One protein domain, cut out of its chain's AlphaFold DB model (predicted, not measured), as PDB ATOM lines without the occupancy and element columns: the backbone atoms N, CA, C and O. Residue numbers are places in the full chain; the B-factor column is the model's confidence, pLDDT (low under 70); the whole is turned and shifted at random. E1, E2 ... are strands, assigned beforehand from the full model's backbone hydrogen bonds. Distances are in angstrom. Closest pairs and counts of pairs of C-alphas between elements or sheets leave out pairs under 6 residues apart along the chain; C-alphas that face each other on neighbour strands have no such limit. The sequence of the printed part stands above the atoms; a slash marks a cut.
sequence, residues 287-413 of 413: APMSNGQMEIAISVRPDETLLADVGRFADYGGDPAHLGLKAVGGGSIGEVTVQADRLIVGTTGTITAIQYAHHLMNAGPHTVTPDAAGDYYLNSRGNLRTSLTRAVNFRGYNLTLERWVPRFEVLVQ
ATOM      1  N   ALA A 287     200.704 171.429 172.470       96.12
ATOM      2  CA  ALA A 287     200.671 172.856 172.202       96.12
ATOM      3  C   ALA A 287     199.234 173.389 172.124       96.12
ATOM      4  O   ALA A 287     198.326 172.660 171.709       96.12
ATOM      5  N   PRO A 288     199.016 174.657 172.516       91.88
ATOM      6  CA  PRO A 288     197.696 175.260 172.472       91.88
ATOM      7  C   PRO A 288     197.223 175.445 171.030       91.88
ATOM      8  O   PRO A 288     198.000 175.804 170.139       91.88
ATOM      9  N   MET A 289     195.918 175.262 170.828       91.88
ATOM     10  CA  MET A 289     195.233 175.630 169.594       91.88
ATOM     11  C   MET A 289     194.295 176.812 169.845       91.88
ATOM     12  O   MET A 289     193.470 176.797 170.754       91.88
ATOM     13  N   SER A 290     194.410 177.848 169.019       91.94
ATOM     14  CA  SER A 290     193.579 179.050 169.096       91.94
ATOM     15  C   SER A 290     193.188 179.493 167.695       91.94
ATOM     16  O   SER A 290     194.042 179.613 166.823       91.94
ATOM     17  N   ASN A 291     191.891 179.722 167.462       90.56
ATOM     18  CA  ASN A 291     191.361 180.190 166.174       90.56
ATOM     19  C   ASN A 291     191.837 179.365 164.959       90.56
ATOM     20  O   ASN A 291     192.117 179.914 163.898       90.56
ATOM     21  N   GLY A 292     191.949 178.041 165.120       91.00
ATOM     22  CA  GLY A 292     192.423 177.140 164.064       91.00
ATOM     23  C   GLY A 292     193.935 177.180 163.820       91.00
ATOM     24  O   GLY A 292     194.398 176.568 162.865       91.00
ATOM     25  N   GLN A 293     194.715 177.857 164.663       95.25
ATOM     26  CA  GLN A 293     196.174 177.880 164.596       95.25
ATOM     27  C   GLN A 293     196.786 177.164 165.798       95.25
ATOM     28  O   GLN A 293     196.355 177.359 166.936       95.25
ATOM     29  N   MET A 294     197.804 176.348 165.535       95.88
ATOM     30  CA  MET A 294     198.625 175.689 166.546       95.88
ATOM     31  C   MET A 294     200.051 176.234 166.473       95.88
ATOM     32  O   MET A 294     200.644 176.278 165.393       95.88
ATOM     33  N   GLU A 295     200.598 176.642 167.616       95.75
ATOM     34  CA  GLU A 295     201.975 177.133 167.730       95.75
ATOM     35  C   GLU A 295     202.873 176.048 168.327       95.75
ATOM     36  O   GLU A 295     202.744 175.707 169.496       95.75
ATOM     37  N   ILE A 296     203.809 175.517 167.540       96.62
ATOM     38  CA  ILE A 296     204.739 174.473 167.981       96.62
ATOM     39  C   ILE A 296     206.127 175.089 168.156       96.62
ATOM     40  O   ILE A 296     206.822 175.333 167.171       96.62
ATOM     41  N   ALA A 297     206.539 175.331 169.401       95.38
ATOM     42  CA  ALA A 297     207.888 175.799 169.720       95.38
ATOM     43  C   ALA A 297     208.904 174.649 169.620       95.38
ATOM     44  O   ALA A 297     208.686 173.584 170.178       95.38
ATOM     45  N   ILE A 298     210.027 174.841 168.938       95.19
ATOM     46  CA  ILE A 298     211.117 173.862 168.862       95.19
ATOM     47  C   ILE A 298     212.315 174.442 169.606       95.19
ATOM     48  O   ILE A 298     212.688 175.590 169.369       95.19
ATOM     49  N   SER A 299     212.954 173.659 170.477       91.00
ATOM     50  CA  SER A 299     214.155 174.119 171.178       91.00
ATOM     51  C   SER A 299     215.318 174.327 170.200       91.00
ATOM     52  O   SER A 299     216.033 173.390 169.856       91.00
ATOM     53  N   VAL A 300     215.508 175.559 169.734       91.62
ATOM     54  CA  VAL A 300     216.659 175.982 168.922       91.62
ATOM     55  C   VAL A 300     217.665 176.744 169.776       91.62
ATOM     56  O   VAL A 300     217.309 177.329 170.802       91.62
ATOM     57  N   ARG A 301     218.938 176.757 169.369       88.81
ATOM     58  CA  ARG A 301     219.940 177.585 170.044       88.81
ATOM     59  C   ARG A 301     219.710 179.065 169.736       88.81
ATOM     60  O   ARG A 301     219.189 179.390 168.674       88.81
ATOM     61  N   PRO A 302     220.181 179.975 170.605       87.25
ATOM     62  CA  PRO A 302     220.064 181.413 170.360       87.25
ATOM     63  C   PRO A 302     220.773 181.909 169.090       87.25
ATOM     64  O   PRO A 302     220.444 182.980 168.590       87.25
ATOM     65  N   ASP A 303     221.772 181.171 168.597       89.88
ATOM     66  CA  ASP A 303     222.595 181.520 167.436       89.88
ATOM     67  C   ASP A 303     222.141 180.857 166.123       89.88
ATOM     68  O   ASP A 303     222.837 180.957 165.113       89.88
ATOM     69  N   GLU A 304     220.978 180.203 166.105       94.12
ATOM     70  CA  GLU A 304     220.425 179.591 164.897       94.12
ATOM     71  C   GLU A 304     218.906 179.774 164.797       94.12
ATOM     72  O   GLU A 304     218.230 180.179 165.739       94.12
ATOM     73  N   THR A 305     218.360 179.457 163.628       96.12
ATOM     74  CA  THR A 305     216.926 179.548 163.347       96.12
ATOM     75  C   THR A 305     216.450 178.303 162.617       96.12
ATOM     76  O   THR A 305     217.223 177.687 161.880       96.12
ATOM     77  N   LEU A 306     215.173 177.950 162.750       96.50
ATOM     78  CA  LEU A 306     214.532 176.964 161.887       96.50
ATOM     79  C   LEU A 306     214.479 177.470 160.444       96.50
ATOM     80  O   LEU A 306     214.292 178.658 160.181       96.50
ATOM     81  N   LEU A 307     214.634 176.542 159.507       94.50
ATOM     82  CA  LEU A 307     214.553 176.760 158.073       94.50
ATOM     83  C   LEU A 307     213.685 175.674 157.437       94.50
ATOM     84  O   LEU A 307     213.737 174.507 157.834       94.50
ATOM     85  N   ALA A 308     212.942 176.064 156.403       91.56
ATOM     86  CA  ALA A 308     212.301 175.136 155.484       91.56
ATOM     87  C   ALA A 308     213.246 174.847 154.310       91.56
ATOM     88  O   ALA A 308     213.601 175.751 153.554       91.56
ATOM     89  N   ASP A 309     213.641 173.590 154.139       87.56
ATOM     90  CA  ASP A 309     214.462 173.120 153.021       87.56
ATOM     91  C   ASP A 309     213.564 172.573 151.899       87.56
ATOM     92  O   ASP A 309     213.524 171.379 151.589       87.56
ATOM     93  N   VAL A 310     212.747 173.474 151.346       80.12
ATOM     94  CA  VAL A 310     211.755 173.140 150.322       80.12
ATOM     95  C   VAL A 310     212.478 172.781 149.025       80.12
ATOM     96  O   VAL A 310     213.134 173.622 148.416       80.12
ATOM     97  N   GLY A 311     212.341 171.528 148.587       73.75
ATOM     98  CA  GLY A 311     212.858 171.055 147.299       73.75
ATOM     99  C   GLY A 311     213.847 169.898 147.398       73.75
ATOM    100  O   GLY A 311     213.904 169.091 146.474       73.75
ATOM    101  N   ARG A 312     214.549 169.730 148.527       78.56
ATOM    102  CA  ARG A 312     215.542 168.651 148.697       78.56
ATOM    103  C   ARG A 312     214.973 167.259 148.432       78.56
ATOM    104  O   ARG A 312     215.634 166.420 147.824       78.56
ATOM    105  N   PHE A 313     213.749 167.022 148.897       76.25
ATOM    106  CA  PHE A 313     213.074 165.734 148.761       76.25
ATOM    107  C   PHE A 313     212.059 165.703 147.615       76.25
ATOM    108  O   PHE A 313     211.349 164.709 147.498       76.25
ATOM    109  N   ALA A 314     211.954 166.754 146.790       73.88
ATOM    110  CA  ALA A 314     210.907 166.863 145.766       73.88
ATOM    111  C   ALA A 314     210.928 165.676 144.787       73.88
ATOM    112  O   ALA A 314     209.891 165.053 144.562       73.88
ATOM    113  N   ASP A 315     212.118 165.287 144.324       72.44
ATOM    114  CA  ASP A 315     212.309 164.142 143.418       72.44
ATOM    115  C   ASP A 315     212.092 162.781 144.101       72.44
ATOM    116  O   ASP A 315     211.884 161.765 143.445       72.44
ATOM    117  N   TYR A 316     212.083 162.763 145.436       67.56
ATOM    118  CA  TYR A 316     211.893 161.572 146.273       67.56
ATOM    119  C   TYR A 316     210.475 161.511 146.851       67.56
ATOM    120  O   TYR A 316     210.187 160.845 147.849       67.56
ATOM    121  N   GLY A 317     209.574 162.252 146.211       64.06
ATOM    122  CA  GLY A 317     208.171 162.312 146.522       64.06
ATOM    123  C   GLY A 317     207.783 163.408 147.502       64.06
ATOM    124  O   GLY A 317     206.591 163.591 147.591       64.06
ATOM    125  N   GLY A 318     208.701 164.114 148.177       63.72
ATOM    126  CA  GLY A 318     208.535 165.151 149.222       63.72
ATOM    127  C   GLY A 318     207.160 165.826 149.420       63.72
ATOM    128  O   GLY A 318     206.389 166.005 148.489       63.72
ATOM    129  N   ASP A 319     206.843 166.257 150.647       71.50
ATOM    130  CA  ASP A 319     205.646 167.074 150.929       71.50
ATOM    131  C   ASP A 319     206.052 168.540 151.150       71.50
ATOM    132  O   ASP A 319     206.132 168.994 152.294       71.50
ATOM    133  N   PRO A 320     206.388 169.283 150.077       70.81
ATOM    134  CA  PRO A 320     206.758 170.685 150.197       70.81
ATOM    135  C   PRO A 320     205.574 171.565 150.618       70.81
ATOM    136  O   PRO A 320     205.805 172.654 151.128       70.81
ATOM    137  N   ALA A 321     204.328 171.113 150.425       77.75
ATOM    138  CA  ALA A 321     203.136 171.905 150.722       77.75
ATOM    139  C   ALA A 321     202.911 172.056 152.232       77.75
ATOM    140  O   ALA A 321     202.615 173.153 152.697       77.75
ATOM    141  N   HIS A 322     203.116 170.985 153.003       85.56
ATOM    142  CA  HIS A 322     202.973 171.014 154.466       85.56
ATOM    143  C   HIS A 322     204.300 170.826 155.205       85.56
ATOM    144  O   HIS A 322     204.317 170.575 156.407       85.56
ATOM    145  N   LEU A 323     205.428 170.915 154.494       88.12
ATOM    146  CA  LEU A 323     206.783 170.744 155.030       88.12
ATOM    147  C   LEU A 323     207.032 169.381 155.705       88.12
ATOM    148  O   LEU A 323     207.997 169.230 156.452       88.12
ATOM    149  N   GLY A 324     206.211 168.370 155.410       86.06
ATOM    150  CA  GLY A 324     206.254 167.056 156.061       86.06
ATOM    151  C   GLY A 324     205.406 166.938 157.330       86.06
ATOM    152  O   GLY A 324     205.549 165.946 158.049       86.06
ATOM    153  N   LEU A 325     204.556 167.927 157.625       90.44
ATOM    154  CA  LEU A 325     203.573 167.873 158.705       90.44
ATOM    155  C   LEU A 325     202.298 167.143 158.270       90.44
ATOM    156  O   LEU A 325     201.883 167.199 157.115       90.44
ATOM    157  N   LYS A 326     201.640 166.490 159.226       89.19
ATOM    158  CA  LYS A 326     200.386 165.760 159.033       89.19
ATOM    159  C   LYS A 326     199.433 166.024 160.196       89.19
ATOM    160  O   LYS A 326     199.806 165.867 161.356       89.19
ATOM    161  N   ALA A 327     198.185 166.346 159.867       91.31
ATOM    162  CA  ALA A 327     197.087 166.419 160.824       91.31
ATOM    163  C   ALA A 327     196.583 165.025 161.232       91.31
ATOM    164  O   ALA A 327     196.399 164.141 160.391       91.31
ATOM    165  N   VAL A 328     196.305 164.845 162.522       90.69
ATOM    166  CA  VAL A 328     195.623 163.676 163.098       90.69
ATOM    167  C   VAL A 328     194.274 164.127 163.662       90.69
ATOM    168  O   VAL A 328     194.191 165.215 164.216       90.69
ATOM    169  N   GLY A 329     193.218 163.317 163.538       88.81
ATOM    170  CA  GLY A 329     191.885 163.639 164.082       88.81
ATOM    171  C   GLY A 329     190.816 164.022 163.048       88.81
ATOM    172  O   GLY A 329     189.688 164.320 163.425       88.81
ATOM    173  N   GLY A 330     191.135 163.956 161.750       87.06
ATOM    174  CA  GLY A 330     190.173 164.129 160.649       87.06
ATOM    175  C   GLY A 330     190.135 165.526 160.020       87.06
ATOM    176  O   GLY A 330     189.517 165.694 158.972       87.06
ATOM    177  N   GLY A 331     190.803 166.511 160.622       92.75
ATOM    178  CA  GLY A 331     191.051 167.826 160.034       92.75
ATOM    179  C   GLY A 331     192.179 167.841 158.997       92.75
ATOM    180  O   GLY A 331     192.769 166.810 158.667       92.75
ATOM    181  N   SER A 332     192.498 169.034 158.495       93.19
ATOM    182  CA  SER A 332     193.568 169.262 157.514       93.19
ATOM    183  C   SER A 332     194.452 170.450 157.873       93.19
ATOM    184  O   SER A 332     194.016 171.379 158.552       93.19
ATOM    185  N   ILE A 333     195.694 170.421 157.387       93.62
ATOM    186  CA  ILE A 333     196.615 171.558 157.433       93.62
ATOM    187  C   ILE A 333     196.301 172.455 156.234       93.62
ATOM    188  O   ILE A 333     196.215 171.968 155.111       93.62
ATOM    189  N   GLY A 334     196.096 173.747 156.483       91.38
ATOM    190  CA  GLY A 334     195.892 174.758 155.446       91.38
ATOM    191  C   GLY A 334     197.182 175.496 155.094       91.38
ATOM    192  O   GLY A 334     197.519 175.620 153.922       91.38
ATOM    193  N   GLU A 335     197.916 175.960 156.106       91.94
ATOM    194  CA  GLU A 335     199.170 176.697 155.932       91.94
ATOM    195  C   GLU A 335     200.179 176.357 157.030       91.94
ATOM    196  O   GLU A 335     199.810 175.985 158.146       91.94
ATOM    197  N   VAL A 336     201.464 176.507 156.715       94.06
ATOM    198  CA  VAL A 336     202.561 176.337 157.670       94.06
ATOM    199  C   VAL A 336     203.517 177.509 157.513       94.06
ATOM    200  O   VAL A 336     204.090 177.708 156.445       94.06
ATOM    201  N   THR A 337     203.716 178.269 158.588       94.56
ATOM    202  CA  THR A 337     204.736 179.321 158.652       94.56
ATOM    203  C   THR A 337     205.877 178.871 159.552       94.56
ATOM    204  O   THR A 337     205.655 178.498 160.703       94.56
ATOM    205  N   VAL A 338     207.106 178.943 159.039       95.75
ATOM    206  CA  VAL A 338     208.325 178.713 159.822       95.75
ATOM    207  C   VAL A 338     208.831 180.051 160.344       95.75
ATOM    208  O   VAL A 338     209.087 180.972 159.570       95.75
ATOM    209  N   GLN A 339     208.969 180.152 161.661       94.81
ATOM    210  CA  GLN A 339     209.626 181.262 162.346       94.81
ATOM    211  C   GLN A 339     210.953 180.784 162.952       94.81
ATOM    212  O   GLN A 339     211.307 179.615 162.827       94.81
ATOM    213  N   ALA A 340     211.697 181.681 163.607       92.81
ATOM    214  CA  ALA A 340     213.039 181.388 164.110       92.81
ATOM    215  C   ALA A 340     213.103 180.148 165.023       92.81
ATOM    216  O   ALA A 340     214.003 179.331 164.866       92.81
ATOM    217  N   ASP A 341     212.145 179.993 165.932       94.38
ATOM    218  CA  ASP A 341     212.115 178.959 166.975       94.38
ATOM    219  C   ASP A 341     210.795 178.177 167.017       94.38
ATOM    220  O   ASP A 341     210.574 177.381 167.925       94.38
ATOM    221  N   ARG A 342     209.879 178.408 166.072       95.56
ATOM    222  CA  ARG A 342     208.533 177.828 166.120       95.56
ATOM    223  C   ARG A 342     207.903 177.649 164.751       95.56
ATOM    224  O   ARG A 342     208.276 178.298 163.772       95.56
ATOM    225  N   LEU A 343     206.894 176.790 164.716       96.44
ATOM    226  CA  LEU A 343     206.003 176.583 163.584       96.44
ATOM    227  C   LEU A 343     204.626 177.140 163.936       96.44
ATOM    228  O   LEU A 343     204.099 176.837 165.006       96.44
ATOM    229  N   ILE A 344     204.031 177.906 163.025       96.06
ATOM    230  CA  ILE A 344     202.618 178.282 163.096       96.06
ATOM    231  C   ILE A 344     201.876 177.440 162.067       96.06
ATOM    232  O   ILE A 344     202.109 177.581 160.865       96.06
ATOM    233  N   VAL A 345     201.021 176.540 162.542       96.50
ATOM    234  CA  VAL A 345     200.285 175.587 161.706       96.50
ATOM    235  C   VAL A 345     198.821 176.004 161.669       96.50
ATOM    236  O   VAL A 345     198.113 175.891 162.669       96.50
ATOM    237  N   GLY A 346     198.370 176.500 160.520       96.31
ATOM    238  CA  GLY A 346     196.967 176.793 160.256       96.31
ATOM    239  C   GLY A 346     196.220 175.518 159.887       96.31
ATOM    240  O   GLY A 346     196.674 174.731 159.054       96.31
ATOM    241  N   THR A 347     195.069 175.302 160.510       94.62
ATOM    242  CA  THR A 347     194.325 174.046 160.449       94.62
ATOM    243  C   THR A 347     192.831 174.278 160.272       94.62
ATOM    244  O   THR A 347     192.287 175.317 160.646       94.62
ATOM    245  N   THR A 348     192.153 173.291 159.698       93.25
ATOM    246  CA  THR A 348     190.698 173.271 159.542       93.25
ATOM    247  C   THR A 348     190.130 171.935 160.008       93.25
ATOM    248  O   THR A 348     190.764 170.889 159.875       93.25
ATOM    249  N   GLY A 349     188.910 171.961 160.549       91.31
ATOM    250  CA  GLY A 349     188.281 170.779 161.144       91.31
ATOM    251  C   GLY A 349     188.836 170.438 162.531       91.31
ATOM    252  O   GLY A 349     189.504 171.247 163.166       91.31
ATOM    253  N   THR A 350     188.507 169.245 163.027       91.12
ATOM    254  CA  THR A 350     188.997 168.766 164.329       91.12
ATOM    255  C   THR A 350     190.364 168.120 164.161       91.12
ATOM    256  O   THR A 350     190.531 167.221 163.340       91.12
ATOM    257  N   ILE A 351     191.337 168.561 164.949       94.06
ATOM    258  CA  ILE A 351     192.666 167.957 165.011       94.06
ATOM    259  C   ILE A 351     192.961 167.591 166.461       94.06
ATOM    260  O   ILE A 351     192.669 168.360 167.370       94.06
ATOM    261  N   THR A 352     193.524 166.406 166.667       94.56
ATOM    262  CA  THR A 352     193.950 165.899 167.977       94.56
ATOM    263  C   THR A 352     195.468 165.936 168.140       94.56
ATOM    264  O   THR A 352     195.953 165.994 169.265       94.56
ATOM    265  N   ALA A 353     196.222 165.911 167.034       94.19
ATOM    266  CA  ALA A 353     197.676 166.038 167.039       94.19
ATOM    267  C   ALA A 353     198.229 166.499 165.680       94.19
ATOM    268  O   ALA A 353     197.602 166.293 164.636       94.19
ATOM    269  N   ILE A 354     199.443 167.051 165.695       93.56
ATOM    270  CA  ILE A 354     200.274 167.273 164.508       93.56
ATOM    271  C   ILE A 354     201.488 166.346 164.580       93.56
ATOM    272  O   ILE A 354     202.249 166.374 165.546       93.56
ATOM    273  N   GLN A 355     201.682 165.542 163.536       90.88
ATOM    274  CA  GLN A 355     202.856 164.691 163.352       90.88
ATOM    275  C   GLN A 355     203.805 165.318 162.334       90.88
ATOM    276  O   GLN A 355     203.356 165.947 161.376       90.88
ATOM    277  N   TYR A 356     205.107 165.102 162.493       90.25
ATOM    278  CA  TYR A 356     206.129 165.591 161.571       90.25
ATOM    279  C   TYR A 356     207.028 164.471 161.053       90.25
ATOM    280  O   TYR A 356     207.395 163.556 161.793       90.25
ATOM    281  N   ALA A 357     207.400 164.578 159.771       83.12
ATOM    282  CA  ALA A 357     208.258 163.631 159.068       83.12
ATOM    283  C   ALA A 357     207.719 162.187 159.154       83.12
ATOM    284  O   ALA A 357     208.461 161.214 159.277       83.12
ATOM    285  N   HIS A 358     206.392 162.049 159.082       74.50
ATOM    286  CA  HIS A 358     205.718 160.755 159.083       74.50
ATOM    287  C   HIS A 358     205.874 160.054 157.721       74.50
ATOM    288  O   HIS A 358     205.960 160.695 156.672       74.50
ATOM    289  N   HIS A 359     205.879 158.721 157.726       67.56
ATOM    290  CA  HIS A 359     205.888 157.922 156.500       67.56
ATOM    291  C   HIS A 359     204.563 158.041 155.736       67.56
ATOM    292  O   HIS A 359     203.483 157.959 156.328       67.56
ATOM    293  N   LEU A 360     204.613 158.152 154.411       55.84
ATOM    294  CA  LEU A 360     203.406 157.987 153.599       55.84
ATOM    295  C   LEU A 360     203.164 156.500 153.337       55.84
ATOM    296  O   LEU A 360     203.909 155.845 152.617       55.84
ATOM    297  N   MET A 361     202.106 155.981 153.958       45.72
ATOM    298  CA  MET A 361     201.790 154.554 154.099       45.72
ATOM    299  C   MET A 361     201.469 153.795 152.800       45.72
ATOM    300  O   MET A 361     201.317 152.578 152.842       45.72
ATOM    301  N   ASN A 362     201.374 154.464 151.652       45.59
ATOM    302  CA  ASN A 362     200.840 153.835 150.435       45.59
ATOM    303  C   ASN A 362     201.911 153.348 149.460       45.59
ATOM    304  O   ASN A 362     201.592 152.890 148.366       45.59
ATOM    305  N   ALA A 363     203.175 153.481 149.831       43.03
ATOM    306  CA  ALA A 363     204.268 153.341 148.903       43.03
ATOM    307  C   ALA A 363     205.394 152.618 149.656       43.03
ATOM    308  O   ALA A 363     205.973 153.176 150.590       43.03
ATOM    309  N   GLY A 364     205.599 151.328 149.357       45.66
ATOM    310  CA  GLY A 364     206.651 150.523 149.988       45.66
ATOM    311  C   GLY A 364     208.041 151.160 149.815       45.66
ATOM    312  O   GLY A 364     208.186 152.110 149.049       45.66
ATOM    313  N   PRO A 365     209.097 150.639 150.460       46.56
ATOM    314  CA  PRO A 365     210.459 151.191 150.347       46.56
ATOM    315  C   PRO A 365     210.936 151.393 148.890       46.56
ATOM    316  O   PRO A 365     211.759 152.259 148.624       46.56
ATOM    317  N   HIS A 366     210.360 150.660 147.928       47.00
ATOM    318  CA  HIS A 366     210.703 150.685 146.501       47.00
ATOM    319  C   HIS A 366     209.889 151.652 145.624       47.00
ATOM    320  O   HIS A 366     210.018 151.618 144.404       47.00
ATOM    321  N   THR A 367     209.013 152.486 146.185       52.22
ATOM    322  CA  THR A 367     208.226 153.443 145.377       52.22
ATOM    323  C   THR A 367     208.906 154.792 145.183       52.22
ATOM    324  O   THR A 367     208.346 155.669 144.529       52.22
ATOM    325  N   VAL A 368     210.072 154.990 145.794       63.28
ATOM    326  CA  VAL A 368     210.903 156.169 145.566       63.28
ATOM    327  C   VAL A 368     211.896 155.819 144.465       63.28
ATOM    328  O   VAL A 368     212.636 154.847 144.592       63.28
ATOM    329  N   THR A 369     211.899 156.593 143.383       70.56
ATOM    330  CA  THR A 369     212.888 156.437 142.314       70.56
ATOM    331  C   THR A 369     214.265 156.805 142.873       70.56
ATOM    332  O   THR A 369     214.436 157.949 143.304       70.56
ATOM    333  N   PRO A 370     215.239 155.878 142.912       76.75
ATOM    334  CA  PRO A 370     216.593 156.225 143.315       76.75
ATOM    335  C   PRO A 370     217.238 157.163 142.295       76.75
ATOM    336  O   PRO A 370     216.853 157.206 141.124       76.75
ATOM    337  N   ASP A 371     218.255 157.893 142.735       80.81
ATOM    338  CA  ASP A 371     219.111 158.657 141.842       80.81
ATOM    339  C   ASP A 371     220.019 157.744 140.995       80.81
ATOM    340  O   ASP A 371     220.005 156.515 141.095       80.81
ATOM    341  N   ALA A 372     220.841 158.354 140.138       83.50
ATOM    342  CA  ALA A 372     221.756 157.628 139.259       83.50
ATOM    343  C   ALA A 372     222.808 156.780 140.005       83.50
ATOM    344  O   ALA A 372     223.394 155.884 139.400       83.50
ATOM    345  N   ALA A 373     223.057 157.053 141.291       79.31
ATOM    346  CA  ALA A 373     223.955 156.271 142.136       79.31
ATOM    347  C   ALA A 373     223.237 155.111 142.854       79.31
ATOM    348  O   ALA A 373     223.888 154.340 143.557       79.31
ATOM    349  N   GLY A 374     221.921 154.955 142.663       80.50
ATOM    350  CA  GLY A 374     221.119 153.949 143.357       80.50
ATOM    351  C   GLY A 374     220.749 154.352 144.787       80.50
ATOM    352  O   GLY A 374     220.307 153.496 145.559       80.50
ATOM    353  N   ASP A 375     220.924 155.628 145.137       84.69
ATOM    354  CA  ASP A 375     220.621 156.164 146.458       84.69
ATOM    355  C   ASP A 375     219.271 156.898 146.461       84.69
ATOM    356  O   ASP A 375     218.801 157.410 145.446       84.69
ATOM    357  N   TYR A 376     218.631 156.981 147.621       80.44
ATOM    358  CA  TYR A 376     217.326 157.610 147.793       80.44
ATOM    359  C   TYR A 376     217.186 158.221 149.190       80.44
ATOM    360  O   TYR A 376     217.966 157.929 150.091       80.44
ATOM    361  N   TYR A 377     216.187 159.076 149.394       80.94
ATOM    362  CA  TYR A 377     215.763 159.462 150.741       80.94
ATOM    363  C   TYR A 377     214.551 158.640 151.157       80.94
ATOM    364  O   TYR A 377     213.653 158.393 150.349       80.94
ATOM    365  N   LEU A 378     214.502 158.246 152.430       74.25
ATOM    366  CA  LEU A 378     213.345 157.544 152.976       74.25
ATOM    367  C   LEU A 378     212.071 158.359 152.748       74.25
ATOM    368  O   LEU A 378     212.078 159.585 152.833       74.25
ATOM    369  N   ASN A 379     210.946 157.669 152.562       64.31
ATOM    370  CA  ASN A 379     209.631 158.275 152.308       64.31
ATOM    371  C   ASN A 379     209.015 158.995 153.540       64.31
ATOM    372  O   ASN A 379     207.800 159.047 153.719       64.31
ATOM    373  N   SER A 380     209.862 159.508 154.427       68.31
ATOM    374  CA  SER A 380     209.556 160.319 155.599       68.31
ATOM    375  C   SER A 380     210.034 161.733 155.300       68.31
ATOM    376  O   SER A 380     211.223 162.033 155.371       68.31
ATOM    377  N   ARG A 381     209.103 162.592 154.896       68.19
ATOM    378  CA  ARG A 381     209.392 163.795 154.100       68.19
ATOM    379  C   ARG A 381     209.550 165.056 154.951       68.19
ATOM    380  O   ARG A 381     208.931 166.072 154.652       68.19
ATOM    381  N   GLY A 382     210.318 164.983 156.034       82.31
ATOM    382  CA  GLY A 382     210.559 166.147 156.888       82.31
ATOM    383  C   GLY A 382     211.401 167.202 156.179       82.31
ATOM    384  O   GLY A 382     212.514 166.894 155.783       82.31
ATOM    385  N   ASN A 383     210.912 168.436 156.040       88.31
ATOM    386  CA  ASN A 383     211.635 169.522 155.359       88.31
ATOM    387  C   ASN A 383     212.214 170.579 156.316       88.31
ATOM    388  O   ASN A 383     212.594 171.661 155.880       88.31
ATOM    389  N   LEU A 384     212.258 170.304 157.618       92.94
ATOM    390  CA  LEU A 384     212.697 171.247 158.643       92.94
ATOM    391  C   LEU A 384     214.074 170.876 159.191       92.94
ATOM    392  O   LEU A 384     214.314 169.754 159.653       92.94
ATOM    393  N   ARG A 385     214.959 171.866 159.198       94.12
ATOM    394  CA  ARG A 385     216.288 171.830 159.819       94.12
ATOM    395  C   ARG A 385     216.615 173.198 160.401       94.12
ATOM    396  O   ARG A 385     215.831 174.131 160.249       94.12
ATOM    397  N   THR A 386     217.771 173.344 161.032       95.56
ATOM    398  CA  THR A 386     218.255 174.665 161.444       95.56
ATOM    399  C   THR A 386     219.187 175.296 160.410       95.56
ATOM    400  O   THR A 386     219.637 174.652 159.453       95.56
ATOM    401  N   SER A 387     219.473 176.584 160.596       95.25
ATOM    402  CA  SER A 387     220.497 177.324 159.857       95.25
ATOM    403  C   SER A 387     221.925 176.903 160.200       95.25
ATOM    404  O   SER A 387     222.842 177.219 159.441       95.25
ATOM    405  N   LEU A 388     222.119 176.153 161.288       93.44
ATOM    406  CA  LEU A 388     223.420 175.645 161.683       93.44
ATOM    407  C   LEU A 388     223.866 174.519 160.742       93.44
ATOM    408  O   LEU A 388     223.280 173.435 160.689       93.44
ATOM    409  N   THR A 389     224.943 174.781 160.009       94.62
ATOM    410  CA  THR A 389     225.583 173.824 159.104       94.62
ATOM    411  C   THR A 389     227.088 173.804 159.334       94.62
ATOM    412  O   THR A 389     227.677 174.773 159.821       94.62
ATOM    413  N   ARG A 390     227.730 172.684 159.001       95.06
ATOM    414  CA  ARG A 390     229.186 172.542 159.073       95.06
ATOM    415  C   ARG A 390     229.706 171.862 157.818       95.06
ATOM    416  O   ARG A 390     229.400 170.700 157.564       95.06
ATOM    417  N   ALA A 391     230.534 172.573 157.062       96.94
ATOM    418  CA  ALA A 391     231.325 171.960 156.004       96.94
ATOM    419  C   ALA A 391     232.470 171.156 156.631       96.94
ATOM    420  O   ALA A 391     233.205 171.667 157.476       96.94
ATOM    421  N   VAL A 392     232.622 169.901 156.217       96.31
ATOM    422  CA  VAL A 392     233.674 169.005 156.697       96.31
ATOM    423  C   VAL A 392     234.353 168.354 155.503       96.31
ATOM    424  O   VAL A 392     233.692 167.780 154.639       96.31
ATOM    425  N   ASN A 393     235.683 168.409 155.477       94.75
ATOM    426  CA  ASN A 393     236.473 167.500 154.662       94.75
ATOM    427  C   ASN A 393     236.929 166.342 155.551       94.75
ATOM    428  O   ASN A 393     237.733 166.542 156.459       94.75
ATOM    429  N   PHE A 394     236.404 165.144 155.309       94.19
ATOM    430  CA  PHE A 394     236.779 163.957 156.068       94.19
ATOM    431  C   PHE A 394     237.239 162.862 155.116       94.19
ATOM    432  O   PHE A 394     236.449 162.314 154.348       94.19
ATOM    433  N   ARG A 395     238.542 162.560 155.146       91.75
ATOM    434  CA  ARG A 395     239.164 161.512 154.316       91.75
ATOM    435  C   ARG A 395     238.859 161.661 152.816       91.75
ATOM    436  O   ARG A 395     238.594 160.683 152.124       91.75
ATOM    437  N   GLY A 396     238.880 162.900 152.319       92.25
ATOM    438  CA  GLY A 396     238.611 163.230 150.916       92.25
ATOM    439  C   GLY A 396     237.132 163.418 150.570       92.25
ATOM    440  O   GLY A 396     236.834 163.893 149.476       92.25
ATOM    441  N   TYR A 397     236.202 163.102 151.477       94.06
ATOM    442  CA  TYR A 397     234.790 163.434 151.303       94.06
ATOM    443  C   TYR A 397     234.543 164.881 151.722       94.06
ATOM    444  O   TYR A 397     234.831 165.251 152.858       94.06
ATOM    445  N   ASN A 398     233.972 165.680 150.822       95.25
ATOM    446  CA  ASN A 398     233.439 167.000 151.147       95.25
ATOM    447  C   ASN A 398     231.966 166.840 151.520       95.25
ATOM    448  O   ASN A 398     231.134 166.552 150.660       95.25
ATOM    449  N   LEU A 399     231.664 166.983 152.804       95.81
ATOM    450  CA  LEU A 399     230.340 166.773 153.371       95.81
ATOM    451  C   LEU A 399     229.822 168.081 153.962       95.81
ATOM    452  O   LEU A 399     230.590 168.899 154.469       95.81
ATOM    453  N   THR A 400     228.507 168.254 153.927       95.50
ATOM    454  CA  THR A 400     227.821 169.279 154.714       95.50
ATOM    455  C   THR A 400     227.026 168.564 155.789       95.50
ATOM    456  O   THR A 400     226.138 167.774 155.480       95.50
ATOM    457  N   LEU A 401     227.385 168.802 157.045       96.12
ATOM    458  CA  LEU A 401     226.619 168.339 158.190       96.12
ATOM    459  C   LEU A 401     225.533 169.365 158.491       96.12
ATOM    460  O   LEU A 401     225.786 170.571 158.491       96.12
ATOM    461  N   GLU A 402     224.335 168.877 158.775       94.31
ATOM    462  CA  GLU A 402     223.152 169.699 159.001       94.31
ATOM    463  C   GLU A 402     222.342 169.122 160.150       94.31
ATOM    464  O   GLU A 402     222.287 167.902 160.332       94.31
ATOM    465  N   ARG A 403     221.682 170.001 160.905       93.50
ATOM    466  CA  ARG A 403     220.888 169.597 162.059       93.50
ATOM    467  C   ARG A 403     219.399 169.601 161.731       93.50
ATOM    468  O   ARG A 403     218.764 170.651 161.648       93.50
ATOM    469  N   TRP A 404     218.863 168.406 161.526       93.56
ATOM    470  CA  TRP A 404     217.474 168.168 161.139       93.56
ATOM    471  C   TRP A 404     216.561 168.032 162.356       93.56
ATOM    472  O   TRP A 404     216.945 167.416 163.350       93.56
ATOM    473  N   VAL A 405     215.349 168.588 162.266       94.38
ATOM    474  CA  VAL A 405     214.325 168.433 163.310       94.38
ATOM    475  C   VAL A 405     213.945 166.949 163.402       94.38
ATOM    476  O   VAL A 405     213.683 166.337 162.374       94.38
ATOM    477  N   PRO A 406     213.924 166.314 164.581       92.56
ATOM    478  CA  PRO A 406     213.533 164.913 164.679       92.56
ATOM    479  C   PRO A 406     212.053 164.719 164.356       92.56
ATOM    480  O   PRO A 406     211.256 165.649 164.432       92.56
ATOM    481  N   ARG A 407     211.660 163.487 164.031       90.75
ATOM    482  CA  ARG A 407     210.242 163.116 163.958       90.75
ATOM    483  C   ARG A 407     209.589 163.337 165.311       90.75
ATOM    484  O   ARG A 407     210.169 162.979 166.336       90.75
ATOM    485  N   PHE A 408     208.374 163.865 165.292       92.06
ATOM    486  CA  PHE A 408     207.626 164.163 166.502       92.06
ATOM    487  C   PHE A 408     206.120 164.044 166.303       92.06
ATOM    488  O   PHE A 408     205.622 164.040 165.174       92.06
ATOM    489  N   GLU A 409     205.417 164.011 167.428       92.75
ATOM    490  CA  GLU A 409     203.981 164.208 167.539       92.75
ATOM    491  C   GLU A 409     203.723 165.230 168.648       92.75
ATOM    492  O   GLU A 409     204.279 165.104 169.737       92.75
ATOM    493  N   VAL A 410     202.898 166.237 168.360       95.31
ATOM    494  CA  VAL A 410     202.454 167.229 169.343       95.31
ATOM    495  C   VAL A 410     200.943 167.154 169.464       95.31
ATOM    496  O   VAL A 410     200.229 167.300 168.468       95.31
ATOM    497  N   LEU A 411     200.457 166.935 170.682       95.62
ATOM    498  CA  LEU A 411     199.032 166.875 170.989       95.62
ATOM    499  C   LEU A 411     198.417 168.277 171.043       95.62
ATOM    500  O   LEU A 411     199.060 169.238 171.473       95.62
ATOM    501  N   VAL A 412     197.156 168.391 170.635       94.38
ATOM    502  CA  VAL A 412     196.377 169.617 170.849       94.38
ATOM    503  C   VAL A 412     195.954 169.689 172.317       94.38
ATOM    504  O   VAL A 412     195.450 168.702 172.857       94.38
ATOM    505  N   GLN A 413     196.184 170.844 172.948       87.19
ATOM    506  CA  GLN A 413     195.761 171.137 174.321       87.19
ATOM    507  C   GLN A 413     194.381 171.792 174.386       87.19
ATOM    508  O   GLN A 413     194.112 172.682 173.544       87.19
TER     509      GLN A 413
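What this domain is: This is residues 287 to 413 of the 413 residues of an uncharacterized protein of Paracoccus sphaerophysae (UniProt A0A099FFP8). The body is a small sandwich of two three-stranded sheets, E1-E5-E4 and E3-E6-E10, face to face with their strands crossed. From one end of it runs a long arm, the hairpin of E8 and E9, whose tip, residues 393 to 398, sticks out free; E2 pairs with the first part of E8, and E7 lies away from the sandwich, after the long link from E6 and before a short link to E8. The printed part has 127 residues with no named helix and ten named strands, E1 to E10 in chain order; the class is all strand, with under half of the residues, 57, in named elements. The three sheets, E1-E5-E4, E2-E8-E9 and E3-E6-E10, are all antiparallel. The whole is compact, with a radius of gyration of the C-alphas of 16.1 A, and its outline is flat, spanning 52 by 39 by 18 A.

Where its parts are: E1, residues 293 to 297, begins at C-alpha 293 (196.174, 177.880, 164.596). E2 is residues 306 to 308 and E3 residues 325 to 328. E4, residues 332 to 338, is 17.7 A long, and E5, residues 342 to 348, 19.5 A. E6 is residues 353 to 356 and E7 residues 375 to 377. E8, residues 384 to 394, is the longest strand by residues, at 25.3 A, and bends by 79 degrees at residue 387. E9, residues 397 to 404, is 20.5 A long. E10, residues 408 to 412, ends at C-alpha 412 (196.377, 169.617, 170.849).

How they stand to each other: In the sandwich, two sheets face to face, the planes are 30 degrees apart and the strands at 49 degrees. E1 is antiparallel to E5 at 157 degrees, with N 294 and O 345 2.9 A apart. E4 and E5 form a hairpin, with N 334 and O 346 at 2.8 A. In the other sheet, N 326 of E3 and O 355 of E6 are 2.8 A apart, and N 354 of E6 and O 410 of E10 2.9 A. Between the sheets, the closest C-alphas of E3 and E4, Ala 327 and Ile 333, are 6.2 A apart. In the strongly twisted third sheet, N 307 of E2 and O 385 of E8 are 2.8 A apart. In the hairpin of E8 and E9, N 390 and O 401 are 2.9 A apart. E7 pairs with no named strand.

The domain as a whole: The farthest C-alphas, those of Asn 291 and Arg 395, are 52.7 A apart. The printed part has no cut and ends at the chain's last residue, 413. The links E2 to E3 and E6 to E7 are long. Mean pLDDT of the printed part is 85.8; residues 316 to 318, 359 to 368 and 379 to 381 are under 70.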